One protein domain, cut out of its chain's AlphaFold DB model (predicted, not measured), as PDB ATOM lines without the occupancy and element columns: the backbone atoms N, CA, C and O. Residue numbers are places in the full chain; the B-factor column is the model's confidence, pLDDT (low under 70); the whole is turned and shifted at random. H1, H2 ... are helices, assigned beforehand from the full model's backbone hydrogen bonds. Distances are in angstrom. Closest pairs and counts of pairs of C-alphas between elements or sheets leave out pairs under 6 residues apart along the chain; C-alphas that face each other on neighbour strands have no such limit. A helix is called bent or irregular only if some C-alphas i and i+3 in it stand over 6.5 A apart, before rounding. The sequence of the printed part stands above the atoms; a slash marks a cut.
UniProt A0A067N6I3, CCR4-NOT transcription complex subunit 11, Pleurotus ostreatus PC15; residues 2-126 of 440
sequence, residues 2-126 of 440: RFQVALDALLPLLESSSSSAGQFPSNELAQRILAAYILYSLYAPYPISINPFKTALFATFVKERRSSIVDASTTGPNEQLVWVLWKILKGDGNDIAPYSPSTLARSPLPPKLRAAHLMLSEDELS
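What this domain is: This is residues 2 to 126 of the 440 residues of the protein "CCR4-NOT transcription complex subunit 11" of Pleurotus ostreatus PC15 (UniProt A0A067N6I3). Four longer helices run lengthwise through the domain: H2 and H4 lie side by side in the middle, H1 packs on H2 and H3 packs on H4. Short H5 packs on H2 on the side away from H1, while H6, at the end of a long link, touches no helix; residues 19 to 24, in the link from H1 to H2, stick out. The printed part has 125 residues with six named helices, H1 to H6 in chain order, and no named strand: an all helix domain. It is compact, with a radius of gyration of the C-alphas of 13.8 A, and rounded, spanning 38 by 30 by 25 A.

Where its parts are: Find C-alpha 2 at (-5.293, 51.839, 66.615); from there H1 runs through residues 2 to 15, 19.1 A from first to last C-alpha. H1 is irregular, but only just: C-alphas 8 and 11 are 6.7 A apart. H2 takes residues 25 to 41, 24.4 A long. Look next at C-alpha 54, at (-3.109, 37.241, 73.810), where H3 begins; it runs to residue 70 over 24.8 A. H4 is residues 79 to 89, 15.3 A, and H5 is residues 101 to 106. H6, residues 122 to 125, ends with C-alpha 125 at (-0.516, 29.025, 74.056).

How they stand to each other: Begin at the hubs, H2 and H4, each touching three helices. They touch the same way at a shallow tilt of 1 degrees, closest at the C-alphas of Ile 33 and Leu 81, 5.9 A apart. H3 and H4, a helical hairpin, touch at a shallow tilt of 29 degrees, opposite ways; their closest C-alphas, of Phe 61 and Val 82, are 5.7 A apart. H1 and H2 are another, with the C-alphas of Leu 14 and Arg 32 closest at 5.1 A and a shallow tilt of 34.6 degrees, only just short of steep. H5 touches H2 at a steep tilt of 42 degrees, the C-alphas of Ala 30 and Pro 101 closest at 4.9 A. H6 and H3 are only just apart, at 8.1 A. Every O i to N i+4 pair is within hydrogen-bond range in H2, H3, H4 and H5, against 7 of 10 in H1; H6 is too short for such a pair.

The domain as a whole: The farthest C-alphas, of Arg 2 and Ser 73, are 40.7 A apart. The printed part has no cut. The links H2 to H3, H4 to H5 and H5 to H6 are long. Mean pLDDT of the printed part is 87.0; residues 18 to 25, 72 to 75 and 124 to 126 are under 70.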
ATOM      1  N   ARG A   2      -4.555  52.605  65.575       74.38
ATOM      2  CA  ARG A   2      -5.293  51.839  66.615       74.38
ATOM      3  C   ARG A   2      -4.412  50.953  67.514       74.38
ATOM      4  O   ARG A   2      -4.657  50.875  68.710       74.38
ATOM      5  N   PHE A   3      -3.366  50.346  66.953       85.19
ATOM      6  CA  PHE A   3      -2.419  49.509  67.700       85.19
ATOM      7  C   PHE A   3      -1.576  50.308  68.710       85.19
ATOM      8  O   PHE A   3      -1.381  49.865  69.834       85.19
ATOM      9  N   GLN A   4      -1.150  51.520  68.340       82.88
ATOM     10  CA  GLN A   4      -0.355  52.385  69.216       82.88
ATOM     11  C   GLN A   4      -1.153  52.825  70.448       82.88
ATOM     12  O   GLN A   4      -0.665  52.736  71.565       82.88
ATOM     13  N   VAL A   5      -2.424  53.204  70.262       84.50
ATOM     14  CA  VAL A   5      -3.323  53.550  71.380       84.50
ATOM     15  C   VAL A   5      -3.519  52.360  72.326       84.50
ATOM     16  O   VAL A   5      -3.568  52.535  73.541       84.50
ATOM     17  N   ALA A   6      -3.606  51.141  71.787       86.88
ATOM     18  CA  ALA A   6      -3.714  49.938  72.604       86.88
ATOM     19  C   ALA A   6      -2.460  49.695  73.462       86.88
ATOM     20  O   ALA A   6      -2.590  49.358  74.638       86.88
ATOM     21  N   LEU A   7      -1.268  49.917  72.904       86.06
ATOM     22  CA  LEU A   7      -0.011  49.796  73.642       86.06
ATOM     23  C   LEU A   7       0.158  50.890  74.700       86.06
ATOM     24  O   LEU A   7       0.476  50.579  75.842       86.06
ATOM     25  N   ASP A   8      -0.082  52.146  74.330       88.38
ATOM     26  CA  ASP A   8       0.286  53.289  75.170       88.38
ATOM     27  C   ASP A   8      -0.761  53.605  76.246       88.38
ATOM     28  O   ASP A   8      -0.414  54.122  77.304       88.38
ATOM     29  N   ALA A   9      -2.041  53.305  75.995       92.19
ATOM     30  CA  ALA A   9      -3.126  53.644  76.916       92.19
ATOM     31  C   ALA A   9      -3.772  52.415  77.568       92.19
ATOM     32  O   ALA A   9      -4.024  52.424  78.770       92.19
ATOM     33  N   LEU A  10      -4.057  51.352  76.806       94.06
ATOM     34  CA  LEU A  10      -4.866  50.238  77.322       94.06
ATOM     35  C   LEU A  10      -4.058  49.233  78.148       94.06
ATOM     36  O   LEU A  10      -4.567  48.752  79.159       94.06
ATOM     37  N   LEU A  11      -2.818  48.921  77.753       91.69
ATOM     38  CA  LEU A  11      -1.970  48.002  78.523       91.69
ATOM     39  C   LEU A  11      -1.625  48.543  79.922       91.69
ATOM     40  O   LEU A  11      -1.853  47.809  80.884       91.69
ATOM     41  N   PRO A  12      -1.200  49.813  80.095       93.75
ATOM     42  CA  PRO A  12      -0.962  50.363  81.430       93.75
ATOM     43  C   PRO A  12      -2.211  50.344  82.317       93.75
ATOM     44  O   PRO A  12      -2.125  50.024  83.503       93.75
ATOM     45  N   LEU A  13      -3.392  50.618  81.744       93.12
ATOM     46  CA  LEU A  13      -4.664  50.528  82.466       93.12
ATOM     47  C   LEU A  13      -4.955  49.094  82.918       93.12
ATOM     48  O   LEU A  13      -5.431  48.886  84.028       93.12
ATOM     49  N   LEU A  14      -4.644  48.095  82.088       93.19
ATOM     50  CA  LEU A  14      -4.831  46.690  82.435       93.19
ATOM     51  C   LEU A  14      -3.860  46.227  83.541       93.19
ATOM     52  O   LEU A  14      -4.252  45.438  84.404       93.19
ATOM     53  N   GLU A  15      -2.622  46.727  83.533       90.00
ATOM     54  CA  GLU A  15      -1.553  46.370  84.480       90.00
ATOM     55  C   GLU A  15      -1.623  47.104  85.828       90.00
ATOM     56  O   GLU A  15      -1.057  46.618  86.821       90.00
ATOM     57  N   SER A  16      -2.331  48.239  85.862       88.25
ATOM     58  CA  SER A  16      -2.597  49.032  87.063       88.25
ATOM     59  C   SER A  16      -3.147  48.121  88.156       88.25
ATOM     60  O   SER A  16      -4.186  47.476  88.011       88.25
ATOM     61  N   SER A  17      -2.349  47.962  89.210       71.19
ATOM     62  CA  SER A  17      -2.665  47.066  90.315       71.19
ATOM     63  C   SER A  17      -3.520  47.838  91.309       71.19
ATOM     64  O   SER A  17      -3.181  48.969  91.650       71.19
ATOM     65  N   SER A  18      -4.585  47.209  91.810       64.38
ATOM     66  CA  SER A  18      -5.567  47.782  92.747       64.38
ATOM     67  C   SER A  18      -5.001  48.061  94.153       64.38
ATOM     68  O   SER A  18      -5.716  48.012  95.152       64.38
ATOM     69  N   SER A  19      -3.694  48.304  94.261       59.00
ATOM     70  CA  SER A  19      -2.943  48.489  95.501       59.00
ATOM     71  C   SER A  19      -3.198  49.834  96.189       59.00
ATOM     72  O   SER A  19      -2.782  50.006  97.332       59.00
ATOM     73  N   SER A  20      -3.893  50.787  95.558       55.25
ATOM     74  CA  SER A  20      -4.294  52.033  96.222       55.25
ATOM     75  C   SER A  20      -5.566  51.822  97.048       55.25
ATOM     76  O   SER A  20      -6.674  52.189  96.652       55.25
ATOM     77  N   ALA A  21      -5.396  51.197  98.211       50.19
ATOM     78  CA  ALA A  21      -6.423  51.043  99.230       50.19
ATOM     79  C   ALA A  21      -6.928  52.424  99.686       50.19
ATOM     80  O   ALA A  21      -6.212  53.157 100.364       50.19
ATOM     81  N   GLY A  22      -8.154  52.803  99.319       53.28
ATOM     82  CA  GLY A  22      -8.724  54.043  99.848       53.28
ATOM     83  C   GLY A  22     -10.153  54.358  99.439       53.28
ATOM     84  O   GLY A  22     -11.006  54.497 100.308       53.28
ATOM     85  N   GLN A  23     -10.466  54.485  98.147       48.69
ATOM     86  CA  GLN A  23     -11.799  54.960  97.768       48.69
ATOM     87  C   GLN A  23     -12.152  54.615  96.314       48.69
ATOM     88  O   GLN A  23     -11.520  55.093  95.382       48.69
ATOM     89  N   PHE A  24     -13.216  53.816  96.160       55.06
ATOM     90  CA  PHE A  24     -13.920  53.442  94.916       55.06
ATOM     91  C   PHE A  24     -13.255  52.405  93.971       55.06
ATOM     92  O   PHE A  24     -13.057  52.692  92.792       55.06
ATOM     93  N   PRO A  25     -13.054  51.144  94.413       69.62
ATOM     94  CA  PRO A  25     -12.468  50.074  93.583       69.62
ATOM     95  C   PRO A  25     -13.322  49.657  92.368       69.62
ATOM     96  O   PRO A  25     -12.823  49.061  91.418       69.62
ATOM     97  N   SER A  26     -14.627  49.959  92.364       75.75
ATOM     98  CA  SER A  26     -15.542  49.461  91.326       75.75
ATOM     99  C   SER A  26     -15.389  50.160  89.973       75.75
ATOM    100  O   SER A  26     -15.634  49.533  88.941       75.75
ATOM    101  N   ASN A  27     -14.973  51.430  89.954       86.31
ATOM    102  CA  ASN A  27     -14.763  52.162  88.704       86.31
ATOM    103  C   ASN A  27     -13.470  51.732  88.009       86.31
ATOM    104  O   ASN A  27     -13.470  51.546  86.794       86.31
ATOM    105  N   GLU A  28     -12.397  51.524  88.771       90.88
ATOM    106  CA  GLU A  28     -11.126  51.028  88.238       90.88
ATOM    107  C   GLU A  28     -11.299  49.626  87.642       90.88
ATOM    108  O   GLU A  28     -10.914  49.374  86.502       90.88
ATOM    109  N   LEU A  29     -11.998  48.734  88.351       92.06
ATOM    110  CA  LEU A  29     -12.312  47.397  87.849       92.06
ATOM    111  C   LEU A  29     -13.099  47.439  86.530       92.06
ATOM    112  O   LEU A  29     -12.764  46.727  85.582       92.06
ATOM    113  N   ALA A  30     -14.118  48.297  86.444       94.69
ATOM    114  CA  ALA A  30     -14.895  48.470  85.220       94.69
ATOM    115  C   ALA A  30     -14.028  48.978  84.052       94.69
ATOM    116  O   ALA A  30     -14.193  48.513  82.924       94.69
ATOM    117  N   GLN A  31     -13.075  49.881  84.311       94.56
ATOM    118  CA  GLN A  31     -12.122  50.359  83.302       94.56
ATOM    119  C   GLN A  31     -11.177  49.249  82.828       94.56
ATOM    120  O   GLN A  31     -10.948  49.122  81.626       94.56
ATOM    121  N   ARG A  32     -10.682  48.401  83.735       95.19
ATOM    122  CA  ARG A  32      -9.824  47.253  83.394       95.19
ATOM    123  C   ARG A  32     -10.568  46.210  82.559       95.19
ATOM    124  O   ARG A  32     -10.036  45.729  81.560       95.19
ATOM    125  N   ILE A  33     -11.822  45.918  82.916       95.94
ATOM    126  CA  ILE A  33     -12.714  45.044  82.133       95.94
ATOM    127  C   ILE A  33     -12.934  45.625  80.731       95.94
ATOM    128  O   ILE A  33     -12.828  44.905  79.739       95.94
ATOM    129  N   LEU A  34     -13.190  46.934  80.635       95.62
ATOM    130  CA  LEU A  34     -13.342  47.617  79.353       95.62
ATOM    131  C   LEU A  34     -12.058  47.541  78.515       95.62
ATOM    132  O   LEU A  34     -12.133  47.224  77.332       95.62
ATOM    133  N   ALA A  35     -10.889  47.781  79.112       96.19
ATOM    134  CA  ALA A  35      -9.605  47.696  78.421       96.19
ATOM    135  C   ALA A  35      -9.362  46.287  77.853       96.19
ATOM    136  O   ALA A  35      -9.043  46.156  76.670       96.19
ATOM    137  N   ALA A  36      -9.600  45.236  78.647       96.25
ATOM    138  CA  ALA A  36      -9.505  43.849  78.189       96.25
ATOM    139  C   ALA A  36     -10.451  43.565  77.008       96.25
ATOM    140  O   ALA A  36     -10.042  42.967  76.011       96.25
ATOM    141  N   TYR A  37     -11.696  44.044  77.085       95.25
ATOM    142  CA  TYR A  37     -12.673  43.883  76.010       95.25
ATOM    143  C   TYR A  37     -12.291  44.649  74.737       95.25
ATOM    144  O   TYR A  37     -12.455  44.130  73.633       95.25
ATOM    145  N   ILE A  38     -11.738  45.861  74.851       94.75
ATOM    146  CA  ILE A  38     -11.253  46.620  73.691       94.75
ATOM    147  C   ILE A  38     -10.092  45.870  73.026       94.75
ATOM    148  O   ILE A  38     -10.128  45.647  71.819       94.75
ATOM    149  N   LEU A  39      -9.105  45.409  73.800       94.69
ATOM    150  CA  LEU A  39      -7.967  44.638  73.279       94.69
ATOM    151  C   LEU A  39      -8.407  43.355  72.554       94.69
ATOM    152  O   LEU A  39      -7.835  42.997  71.522       94.69
ATOM    153  N   TYR A  40      -9.444  42.686  73.058       95.00
ATOM    154  CA  TYR A  40     -10.076  41.553  72.383       95.00
ATOM    155  C   TYR A  40     -10.805  41.971  71.094       95.00
ATOM    156  O   TYR A  40     -10.528  41.440  70.019       95.00
ATOM    157  N   SER A  41     -11.709  42.948  71.186       93.44
ATOM    158  CA  SER A  41     -12.599  43.356  70.088       93.44
ATOM    159  C   SER A  41     -11.876  43.976  68.895       93.44
ATOM    160  O   SER A  41     -12.366  43.865  67.772       93.44
ATOM    161  N   LEU A  42     -10.674  44.531  69.093       92.38
ATOM    162  CA  LEU A  42      -9.794  44.960  67.999       92.38
ATOM    163  C   LEU A  42      -9.456  43.823  67.015       92.38
ATOM    164  O   LEU A  42      -9.141  44.113  65.861       92.38
ATOM    165  N   TYR A  43      -9.551  42.560  67.452       91.75
ATOM    166  CA  TYR A  43      -9.235  41.362  66.667       91.75
ATOM    167  C   TYR A  43     -10.361  40.313  66.652       91.75
ATOM    168  O   TYR A  43     -10.142  39.213  66.157       91.75
ATOM    169  N   ALA A  44     -11.567  40.637  67.130       87.69
ATOM    170  CA  ALA A  44     -12.683  39.687  67.245       87.69
ATOM    171  C   ALA A  44     -13.102  38.937  65.956       87.69
ATOM    172  O   ALA A  44     -13.630  37.833  66.092       87.69
ATOM    173  N   PRO A  45     -12.886  39.441  64.719       88.06
ATOM    174  CA  PRO A  45     -13.149  38.648  63.512       88.06
ATOM    175  C   PRO A  45     -12.223  37.432  63.344       88.06
ATOM    176  O   PRO A  45     -12.476  36.589  62.487       88.06
ATOM    177  N   TYR A  46     -11.138  37.357  64.118       89.19
ATOM    178  CA  TYR A  46     -10.091  36.349  64.010       89.19
ATOM    179  C   TYR A  46     -10.029  35.483  65.277       89.19
ATOM    180  O   TYR A  46     -10.381  35.948  66.364       89.19
ATOM    181  N   PRO A  47      -9.555  34.227  65.177       88.62
ATOM    182  CA  PRO A  47      -9.349  33.390  66.353       88.62
ATOM    183  C   PRO A  47      -8.347  34.034  67.320       88.62
ATOM    184  O   PRO A  47      -7.373  34.668  66.905       88.62
ATOM    185  N   ILE A  48      -8.554  33.821  68.626       88.88
ATOM    186  CA  ILE A  48      -7.732  34.425  69.690       88.88
ATOM    187  C   ILE A  48      -6.239  34.083  69.559       88.88
ATOM    188  O   ILE A  48      -5.398  34.844  70.028       88.88
ATOM    189  N   SER A  49      -5.894  32.981  68.886       87.88
ATOM    190  CA  SER A  49      -4.514  32.578  68.591       87.88
ATOM    191  C   SER A  49      -3.726  33.604  67.771       87.88
ATOM    192  O   SER A  49      -2.514  33.675  67.934       87.88
ATOM    193  N   ILE A  50      -4.392  34.418  66.943       90.44
ATOM    194  CA  ILE A  50      -3.756  35.436  66.086       90.44
ATOM    195  C   ILE A  50      -3.718  36.811  66.784       90.44
ATOM    196  O   ILE A  50      -3.054  37.736  66.321       90.44
ATOM    197  N   ASN A  51      -4.411  36.972  67.917       90.62
ATOM    198  CA  ASN A  51      -4.460  38.250  68.621       90.62
ATOM    199  C   ASN A  51      -3.076  38.589  69.223       90.62
ATOM    200  O   ASN A  51      -2.613  37.872  70.117       90.62
ATOM    201  N   PRO A  52      -2.432  39.706  68.822       92.44
ATOM    202  CA  PRO A  52      -1.103  40.080  69.317       92.44
ATOM    203  C   PRO A  52      -1.081  40.411  70.816       92.44
ATOM    204  O   PRO A  52      -0.018  40.430  71.430       92.44
ATOM    205  N   PHE A  53      -2.243  40.654  71.427       94.81
ATOM    206  CA  PHE A  53      -2.385  40.939  72.852       94.81
ATOM    207  C   PHE A  53      -2.687  39.692  73.696       94.81
ATOM    208  O   PHE A  53      -2.787  39.810  74.918       94.81
ATOM    209  N   LYS A  54      -2.803  38.495  73.094       93.81
ATOM    210  CA  LYS A  54      -3.109  37.241  73.810       93.81
ATOM    211  C   LYS A  54      -2.156  37.001  74.984       93.81
ATOM    212  O   LYS A  54      -2.608  36.728  76.092       93.81
ATOM    213  N   THR A  55      -0.850  37.154  74.762       92.50
ATOM    214  CA  THR A  55       0.174  36.942  75.798       92.50
ATOM    215  C   THR A  55       0.041  37.934  76.952       92.50
ATOM    216  O   THR A  55       0.151  37.538  78.110       92.50
ATOM    217  N   ALA A  56      -0.258  39.204  76.660       93.81
ATOM    218  CA  ALA A  56      -0.471  40.225  77.686       93.81
ATOM    219  C   ALA A  56      -1.739  39.939  78.511       93.81
ATOM    220  O   ALA A  56      -1.697  39.955  79.738       93.81
ATOM    221  N   LEU A  57      -2.851  39.590  77.852       95.31
ATOM    222  CA  LEU A  57      -4.100  39.201  78.519       95.31
ATOM    223  C   LEU A  57      -3.907  37.967  79.414       95.31
ATOM    224  O   LEU A  57      -4.414  37.933  80.537       95.31
ATOM    225  N   PHE A  58      -3.145  36.974  78.947       95.19
ATOM    226  CA  PHE A  58      -2.821  35.774  79.716       95.19
ATOM    227  C   PHE A  58      -1.933  36.079  80.928       95.19
ATOM    228  O   PHE A  58      -2.220  35.613  82.031       95.19
ATOM    229  N   ALA A  59      -0.892  36.898  80.760       93.75
ATOM    230  CA  ALA A  59      -0.030  37.315  81.865       93.75
ATOM    231  C   ALA A  59      -0.834  38.037  82.962       93.75
ATOM    232  O   ALA A  59      -0.706  37.707  84.145       93.75
ATOM    233  N   THR A  60      -1.733  38.947  82.569       94.69
ATOM    234  CA  THR A  60      -2.658  39.618  83.493       94.69
ATOM    235  C   THR A  60      -3.584  38.620  84.185       94.69
ATOM    236  O   THR A  60      -3.750  38.693  85.400       94.69
ATOM    237  N   PHE A  61      -4.145  37.649  83.456       95.62
ATOM    238  CA  PHE A  61      -4.993  36.606  84.040       95.62
ATOM    239  C   PHE A  61      -4.262  35.827  85.140       95.62
ATOM    240  O   PHE A  61      -4.789  35.682  86.243       95.62
ATOM    241  N   VAL A  62      -3.037  35.365  84.874       94.19
ATOM    242  CA  VAL A  62      -2.239  34.607  85.850       94.19
ATOM    243  C   VAL A  62      -1.927  35.459  87.083       94.19
ATOM    244  O   VAL A  62      -2.056  34.972  88.210       94.19
ATOM    245  N   LYS A  63      -1.556  36.730  86.884       93.56
ATOM    246  CA  LYS A  63      -1.265  37.682  87.965       93.56
ATOM    247  C   LYS A  63      -2.490  37.911  88.859       93.56
ATOM    248  O   LYS A  63      -2.413  37.693  90.068       93.56
ATOM    249  N   GLU A  64      -3.621  38.292  88.272       93.19
ATOM    250  CA  GLU A  64      -4.849  38.622  89.010       93.19
ATOM    251  C   GLU A  64      -5.469  37.401  89.691       93.19
ATOM    252  O   GLU A  64      -5.960  37.480  90.821       93.19
ATOM    253  N   ARG A  65      -5.392  36.234  89.045       93.38
ATOM    254  CA  ARG A  65      -5.852  34.974  89.630       93.38
ATOM    255  C   ARG A  65      -5.064  34.615  90.884       93.38
ATOM    256  O   ARG A  65      -5.673  34.257  91.888       93.38
ATOM    257  N   ARG A  66      -3.729  34.707  90.842       90.69
ATOM    258  CA  ARG A  66      -2.878  34.444  92.014       90.69
ATOM    259  C   ARG A  66      -3.222  35.389  93.161       90.69
ATOM    260  O   ARG A  66      -3.383  34.914  94.278       90.69
ATOM    261  N   SER A  67      -3.411  36.677  92.867       89.00
ATOM    262  CA  SER A  67      -3.837  37.659  93.872       89.00
ATOM    263  C   SER A  67      -5.176  37.274  94.507       89.00
ATOM    264  O   SER A  67      -5.301  37.260  95.723       89.00
ATOM    265  N   SER A  68      -6.152  36.869  93.692       88.56
ATOM    266  CA  SER A  68      -7.505  36.534  94.163       88.56
ATOM    267  C   SER A  68      -7.567  35.235  94.978       88.56
ATOM    268  O   SER A  68      -8.471  35.059  95.787       88.56
ATOM    269  N   ILE A  69      -6.629  34.302  94.769       88.56
ATOM    270  CA  ILE A  69      -6.549  33.050  95.542       88.56
ATOM    271  C   ILE A  69      -6.005  33.298  96.952       88.56
ATOM    272  O   ILE A  69      -6.419  32.612  97.884       88.56
ATOM    273  N   VAL A  70      -5.093  34.258  97.122       84.12
ATOM    274  CA  VAL A  70      -4.524  34.585  98.439       84.12
ATOM    275  C   VAL A  70      -5.598  35.161  99.372       84.12
ATOM    276  O   VAL A  70      -5.624  34.825 100.553       84.12
ATOM    277  N   ASP A  71      -6.560  35.909  98.828       78.50
ATOM    278  CA  ASP A  71      -7.629  36.584  99.581       78.50
ATOM    279  C   ASP A  71      -8.865  35.695  99.863       78.50
ATOM    280  O   ASP A  71      -9.984  36.187 100.021       78.50
ATOM    281  N   ALA A  72      -8.678  34.370  99.949       64.44
ATOM    282  CA  ALA A  72      -9.712  33.322  99.909       64.44
ATOM    283  C   ALA A  72     -10.914  33.454 100.879       64.44
ATOM    284  O   ALA A  72     -11.902  32.731 100.724       64.44
ATOM    285  N   SER A  73     -10.862  34.334 101.883       65.62
ATOM    286  CA  SER A  73     -11.937  34.529 102.865       65.62
ATOM    287  C   SER A  73     -13.106  35.384 102.368       65.62
ATOM    288  O   SER A  73     -14.204  35.293 102.918       65.62
ATOM    289  N   THR A  74     -12.910  36.202 101.336       65.19
ATOM    290  CA  THR A  74     -13.922  37.138 100.822       65.19
ATOM    291  C   THR A  74     -13.833  37.206  99.309       65.19
ATOM    292  O   THR A  74     -12.728  37.234  98.788       65.19
ATOM    293  N   THR A  75     -14.980  37.239  98.615       69.81
ATOM    294  CA  THR A  75     -15.056  37.438  97.157       69.81
ATOM    295  C   THR A  75     -14.137  38.590  96.768       69.81
ATOM    296  O   THR A  75     -14.437  39.747  97.077       69.81
ATOM    297  N   GLY A  76     -12.993  38.262  96.168       74.56
ATOM    298  CA  GLY A  76     -11.966  39.249  95.871       74.56
ATOM    299  C   GLY A  76     -12.519  40.271  94.878       74.56
ATOM    300  O   GLY A  76     -13.244  39.884  93.957       74.56
ATOM    301  N   PRO A  77     -12.191  41.569  95.008       80.31
ATOM    302  CA  PRO A  77     -12.699  42.598  94.101       80.31
ATOM    303  C   PRO A  77     -12.283  42.359  92.640       80.31
ATOM    304  O   PRO A  77     -12.924  42.876  91.736       80.31
ATOM    305  N   ASN A  78     -11.243  41.554  92.398       89.50
ATOM    306  CA  ASN A  78     -10.715  41.285  91.061       89.50
ATOM    307  C   ASN A  78     -11.216  39.961  90.457       89.50
ATOM    308  O   ASN A  78     -10.863  39.646  89.319       89.50
ATOM    309  N   GLU A  79     -12.067  39.193  91.151       91.94
ATOM    310  CA  GLU A  79     -12.573  37.914  90.630       91.94
ATOM    311  C   GLU A  79     -13.336  38.092  89.307       91.94
ATOM    312  O   GLU A  79     -13.202  37.278  88.390       91.94
ATOM    313  N   GLN A  80     -14.088  39.189  89.174       93.44
ATOM    314  CA  GLN A  80     -14.824  39.543  87.960       93.44
ATOM    315  C   GLN A  80     -13.884  39.747  86.767       93.44
ATOM    316  O   GLN A  80     -14.168  39.257  85.674       93.44
ATOM    317  N   LEU A  81     -12.747  40.421  86.968       95.06
ATOM    318  CA  LEU A  81     -11.753  40.624  85.912       95.06
ATOM    319  C   LEU A  81     -11.115  39.296  85.491       95.06
ATOM    320  O   LEU A  81     -10.977  39.040  84.296       95.06
ATOM    321  N   VAL A  82     -10.780  38.429  86.455       95.50
ATOM    322  CA  VAL A  82     -10.225  37.093  86.180       95.50
ATOM    323  C   VAL A  82     -11.192  36.266  85.332       95.50
ATOM    324  O   VAL A  82     -10.771  35.629  84.365       95.50
ATOM    325  N   TRP A  83     -12.488  36.310  85.647       95.62
ATOM    326  CA  TRP A  83     -13.516  35.619  84.870       95.62
ATOM    327  C   TRP A  83     -13.646  36.163  83.441       95.62
ATOM    328  O   TRP A  83     -13.691  35.377  82.493       95.62
ATOM    329  N   VAL A  84     -13.644  37.490  83.265       96.25
ATOM    330  CA  VAL A  84     -13.688  38.123  81.934       96.25
ATOM    331  C   VAL A  84     -12.469  37.730  81.098       96.25
ATOM    332  O   VAL A  84     -12.622  37.322  79.947       96.25
ATOM    333  N   LEU A  85     -11.263  37.805  81.672       96.44
ATOM    334  CA  LEU A  85     -10.031  37.417  80.982       96.44
ATOM    335  C   LEU A  85     -10.057  35.939  80.583       96.44
ATOM    336  O   LEU A  85      -9.698  35.607  79.457       96.44
ATOM    337  N   TRP A  86     -10.538  35.061  81.466       96.56
ATOM    338  CA  TRP A  86     -10.709  33.642  81.164       96.56
ATOM    339  C   TRP A  86     -11.673  33.413  79.991       96.56
ATOM    340  O   TRP A  86     -11.341  32.668  79.070       96.56
ATOM    341  N   LYS A  87     -12.824  34.099  79.977       95.75
ATOM    342  CA  LYS A  87     -13.803  34.022  78.881       95.75
ATOM    343  C   LYS A  87     -13.215  34.485  77.547       95.75
ATOM    344  O   LYS A  87     -13.359  33.792  76.543       95.75
ATOM    345  N   ILE A  88     -12.499  35.610  77.545       95.75
ATOM    346  CA  ILE A  88     -11.805  36.130  76.357       95.75
ATOM    347  C   ILE A  88     -10.761  35.128  75.850       95.75
ATOM    348  O   ILE A  88     -10.718  34.832  74.656       95.75
ATOM    349  N   LEU A  89      -9.934  34.584  76.745       94.94
ATOM    350  CA  LEU A  89      -8.847  33.667  76.389       94.94
ATOM    351  C   LEU A  89      -9.355  32.313  75.875       94.94
ATOM    352  O   LEU A  89      -8.684  31.703  75.047       94.94
ATOM    353  N   LYS A  90     -10.550  31.878  76.296       94.12
ATOM    354  CA  LYS A  90     -11.242  30.706  75.737       94.12
ATOM    355  C   LYS A  90     -11.892  30.943  74.372       94.12
ATOM    356  O   LYS A  90     -12.334  29.984  73.752       94.12
ATOM    357  N   GLY A  91     -11.930  32.186  73.888       92.81
ATOM    358  CA  GLY A  91     -12.615  32.547  72.643       92.81
ATOM    359  C   GLY A  91     -14.110  32.837  72.812       92.81
ATOM    360  O   GLY A  91     -14.769  33.194  71.842       92.81
ATOM    361  N   ASP A  92     -14.632  32.791  74.039       94.12
ATOM    362  CA  ASP A  92     -16.030  33.092  74.375       94.12
ATOM    363  C   ASP A  92     -16.247  34.595  74.657       94.12
ATOM    364  O   ASP A  92     -17.158  34.995  75.387       94.12
ATOM    365  N   GLY A  93     -15.401  35.473  74.110       90.75
ATOM    366  CA  GLY A  93     -15.476  36.918  74.352       90.75
ATOM    367  C   GLY A  93     -16.750  37.579  73.804       90.75
ATOM    368  O   GLY A  93     -17.037  38.727  74.126       90.75
ATOM    369  N   ASN A  94     -17.544  36.873  72.999       91.38
ATOM    370  CA  ASN A  94     -18.830  37.375  72.512       91.38
ATOM    371  C   ASN A  94     -19.948  37.245  73.563       91.38
ATOM    372  O   ASN A  94     -20.881  38.047  73.550       91.38
ATOM    373  N   ASP A  95     -19.825  36.319  74.523       92.44
ATOM    374  CA  ASP A  95     -20.814  36.117  75.598       92.44
ATOM    375  C   ASP A  95     -20.885  37.308  76.566       92.44
ATOM    376  O   ASP A  95     -21.889  37.516  77.246       92.44
ATOM    377  N   ILE A  96     -19.806  38.091  76.650       92.94
ATOM    378  CA  ILE A  96     -19.708  39.254  77.541       92.94
ATOM    379  C   ILE A  96     -20.237  40.542  76.899       92.94
ATOM    380  O   ILE A  96     -20.542  41.487  77.622       92.94
ATOM    381  N   ALA A  97     -20.404  40.575  75.572       89.88
ATOM    382  CA  ALA A  97     -20.836  41.759  74.825       89.88
ATOM    383  C   ALA A  97     -22.186  42.367  75.279       89.88
ATOM    384  O   ALA A  97     -22.308  43.593  75.254       89.88
ATOM    385  N   PRO A  98     -23.197  41.587  75.726       92.81
ATOM    386  CA  PRO A  98     -24.466  42.139  76.213       92.81
ATOM    387  C   PRO A  98     -24.371  42.882  77.554       92.81
ATOM    388  O   PRO A  98     -25.311  43.580  77.936       92.81
ATOM    389  N   TYR A  99     -23.276  42.716  78.301       94.69
ATOM    390  CA  TYR A  99     -23.135  43.260  79.646       94.69
ATOM    391  C   TYR A  99     -22.210  44.474  79.651       94.69
ATOM    392  O   TYR A  99     -21.102  44.441  79.122       94.69
ATOM    393  N   SER A 100     -22.631  45.556  80.313       95.00
ATOM    394  CA  SER A 100     -21.741  46.703  80.499       95.00
ATOM    395  C   SER A 100     -20.579  46.339  81.444       95.00
ATOM    396  O   SER A 100     -20.796  45.580  82.397       95.00
ATOM    397  N   PRO A 101     -19.371  46.909  81.263       94.56
ATOM    398  CA  PRO A 101     -18.243  46.674  82.170       94.56
ATOM    399  C   PRO A 101     -18.580  46.973  83.636       94.56
ATOM    400  O   PRO A 101     -18.195  46.227  84.531       94.56
ATOM    401  N   SER A 102     -19.377  48.016  83.880       94.44
ATOM    402  CA  SER A 102     -19.860  48.384  85.216       94.44
ATOM    403  C   SER A 102     -20.821  47.351  85.808       94.44
ATOM    404  O   SER A 102     -20.825  47.136  87.019       94.44
ATOM    405  N   THR A 103     -21.636  46.703  84.970       93.69
ATOM    406  CA  THR A 103     -22.518  45.606  85.389       93.69
ATOM    407  C   THR A 103     -21.696  44.373  85.745       93.69
ATOM    408  O   THR A 103     -21.912  43.787  86.803       93.69
ATOM    409  N   LEU A 104     -20.718  44.013  84.904       92.94
ATOM    410  CA  LEU A 104     -19.819  42.883  85.150       92.94
ATOM    411  C   LEU A 104     -19.010  43.080  86.431       92.94
ATOM    412  O   LEU A 104     -18.969  42.173  87.251       92.94
ATOM    413  N   ALA A 105     -18.467  44.280  86.650       92.31
ATOM    414  CA  ALA A 105     -17.717  44.648  87.851       92.31
ATOM    415  C   ALA A 105     -18.518  44.497  89.159       92.31
ATOM    416  O   ALA A 105     -17.936  44.331  90.225       92.31
ATOM    417  N   ARG A 106     -19.853  44.576  89.099       90.94
ATOM    418  CA  ARG A 106     -20.738  44.508  90.275       90.94
ATOM    419  C   ARG A 106     -21.440  43.163  90.437       90.94
ATOM    420  O   ARG A 106     -22.039  42.920  91.482       90.94
ATOM    421  N   SER A 107     -21.408  42.312  89.416       88.88
ATOM    422  CA  SER A 107     -22.126  41.042  89.433       88.88
ATOM    423  C   SER A 107     -21.405  40.032  90.337       88.88
ATOM    424  O   SER A 107     -20.210  39.782  90.142       88.88
ATOM    425  N   PRO A 108     -22.082  39.439  91.338       86.88
ATOM    426  CA  PRO A 108     -21.486  38.384  92.142       86.88
ATOM    427  C   PRO A 108     -21.311  37.120  91.291       86.88
ATOM    428  O   PRO A 108     -22.264  36.620  90.692       86.88
ATOM    429  N   LEU A 109     -20.090  36.584  91.251       87.19
ATOM    430  CA  LEU A 109     -19.814  35.355  90.514       87.19
ATOM    431  C   LEU A 109     -20.321  34.123  91.287       87.19
ATOM    432  O   LEU A 109     -20.080  33.999  92.493       87.19
ATOM    433  N   PRO A 110     -20.984  33.167  90.610       87.94
ATOM    434  CA  PRO A 110     -21.284  31.861  91.182       87.94
ATOM    435  C   PRO A 110     -20.013  31.168  91.708       87.94
ATOM    436  O   PRO A 110     -18.968  31.262  91.063       87.94
ATOM    437  N   PRO A 111     -20.078  30.373  92.796       85.19
ATOM    438  CA  PRO A 111     -18.903  29.712  93.384       85.19
ATOM    439  C   PRO A 111     -18.070  28.865  92.401       85.19
ATOM    440  O   PRO A 111     -16.853  28.755  92.536       85.19
ATOM    441  N   LYS A 112     -18.718  28.297  91.375       87.69
ATOM    442  CA  LYS A 112     -18.069  27.501  90.319       87.69
ATOM    443  C   LYS A 112     -17.189  28.329  89.377       87.69
ATOM    444  O   LYS A 112     -16.296  27.774  88.757       87.69
ATOM    445  N   LEU A 113     -17.440  29.633  89.276       88.94
ATOM    446  CA  LEU A 113     -16.732  30.564  88.392       88.94
ATOM    447  C   LEU A 113     -15.689  31.408  89.136       88.94
ATOM    448  O   LEU A 113     -15.147  32.352  88.571       88.94
ATOM    449  N   ARG A 114     -15.403  31.077  90.400       88.94
ATOM    450  CA  ARG A 114     -14.356  31.747  91.176       88.94
ATOM    451  C   ARG A 114     -12.975  31.480  90.592       88.94
ATOM    452  O   ARG A 114     -12.707  30.387  90.093       88.94
ATOM    453  N   ALA A 115     -12.077  32.446  90.771       89.19
ATOM    454  CA  ALA A 115     -10.693  32.415  90.295       89.19
ATOM    455  C   ALA A 115      -9.942  31.109  90.636       89.19
ATOM    456  O   ALA A 115      -9.136  30.631  89.837       89.19
ATOM    457  N   ALA A 116     -10.242  30.486  91.781       88.69
ATOM    458  CA  ALA A 116      -9.663  29.202  92.181       88.69
ATOM    459  C   ALA A 116      -9.915  28.076  91.156       88.69
ATOM    460  O   ALA A 116      -9.013  27.286  90.883       88.69
ATOM    461  N   HIS A 117     -11.101  28.042  90.542       90.38
ATOM    462  CA  HIS A 117     -11.540  26.978  89.633       90.38
ATOM    463  C   HIS A 117     -11.252  27.265  88.153       90.38
ATOM    464  O   HIS A 117     -11.391  26.374  87.316       90.38
ATOM    465  N   LEU A 118     -10.848  28.490  87.811       92.38
ATOM    466  CA  LEU A 118     -10.567  28.882  86.432       92.38
ATOM    467  C   LEU A 118      -9.131  28.501  86.061       92.38
ATOM    468  O   LEU A 118      -8.179  29.183  86.430       92.38
ATOM    469  N   MET A 119      -8.971  27.402  85.327       92.12
ATOM    470  CA  MET A 119      -7.687  26.962  84.774       92.12
ATOM    471  C   MET A 119      -7.653  27.220  83.264       92.12
ATOM    472  O   MET A 119      -8.645  27.004  82.564       92.12
ATOM    473  N   LEU A 120      -6.503  27.677  82.772       90.38
ATOM    474  CA  LEU A 120      -6.160  27.701  81.353       90.38
ATOM    475  C   LEU A 120      -4.977  26.760  81.164       90.38
ATOM    476  O   LEU A 120      -4.036  26.798  81.957       90.38
ATOM    477  N   SER A 121      -5.051  25.901  80.156       85.69
ATOM    478  CA  SER A 121      -3.969  24.978  79.833       85.69
ATOM    479  C   SER A 121      -2.866  25.766  79.133       85.69
ATOM    480  O   SER A 121      -3.143  26.465  78.161       85.69
ATOM    481  N   GLU A 122      -1.619  25.664  79.598       76.44
ATOM    482  CA  GLU A 122      -0.477  26.318  78.931       76.44
ATOM    483  C   GLU A 122      -0.305  25.831  77.482       76.44
ATOM    484  O   GLU A 122       0.131  26.593  76.620       76.44
ATOM    485  N   ASP A 123      -0.762  24.612  77.186       72.31
ATOM    486  CA  ASP A 123      -0.769  24.034  75.841       72.31
ATOM    487  C   ASP A 123      -1.616  24.847  74.842       72.31
ATOM    488  O   ASP A 123      -1.298  24.886  73.655       72.31
ATOM    489  N   GLU A 124      -2.627  25.597  75.304       67.44
ATOM    490  CA  GLU A 124      -3.425  26.491  74.447       67.44
ATOM    491  C   GLU A 124      -2.632  27.730  73.979       67.44
ATOM    492  O   GLU A 124      -3.086  28.462  73.091       67.44
ATOM    493  N   LEU A 125      -1.447  28.000  74.545       65.38
ATOM    494  CA  LEU A 125      -0.516  29.025  74.056       65.38
ATOM    495  C   LEU A 125       0.519  28.491  73.060       65.38
ATOM    496  O   LEU A 125       1.044  29.289  72.286       65.38
ATOM    497  N   SER A 126       0.802  27.186  73.046       59.38
ATOM    498  CA  SER A 126       1.916  26.620  72.270       59.38
ATOM    499  C   SER A 126       1.643  26.422  70.774       59.38
ATOM    500  O   SER A 126       2.586  26.163  70.033       59.38
TER     501      SER A 126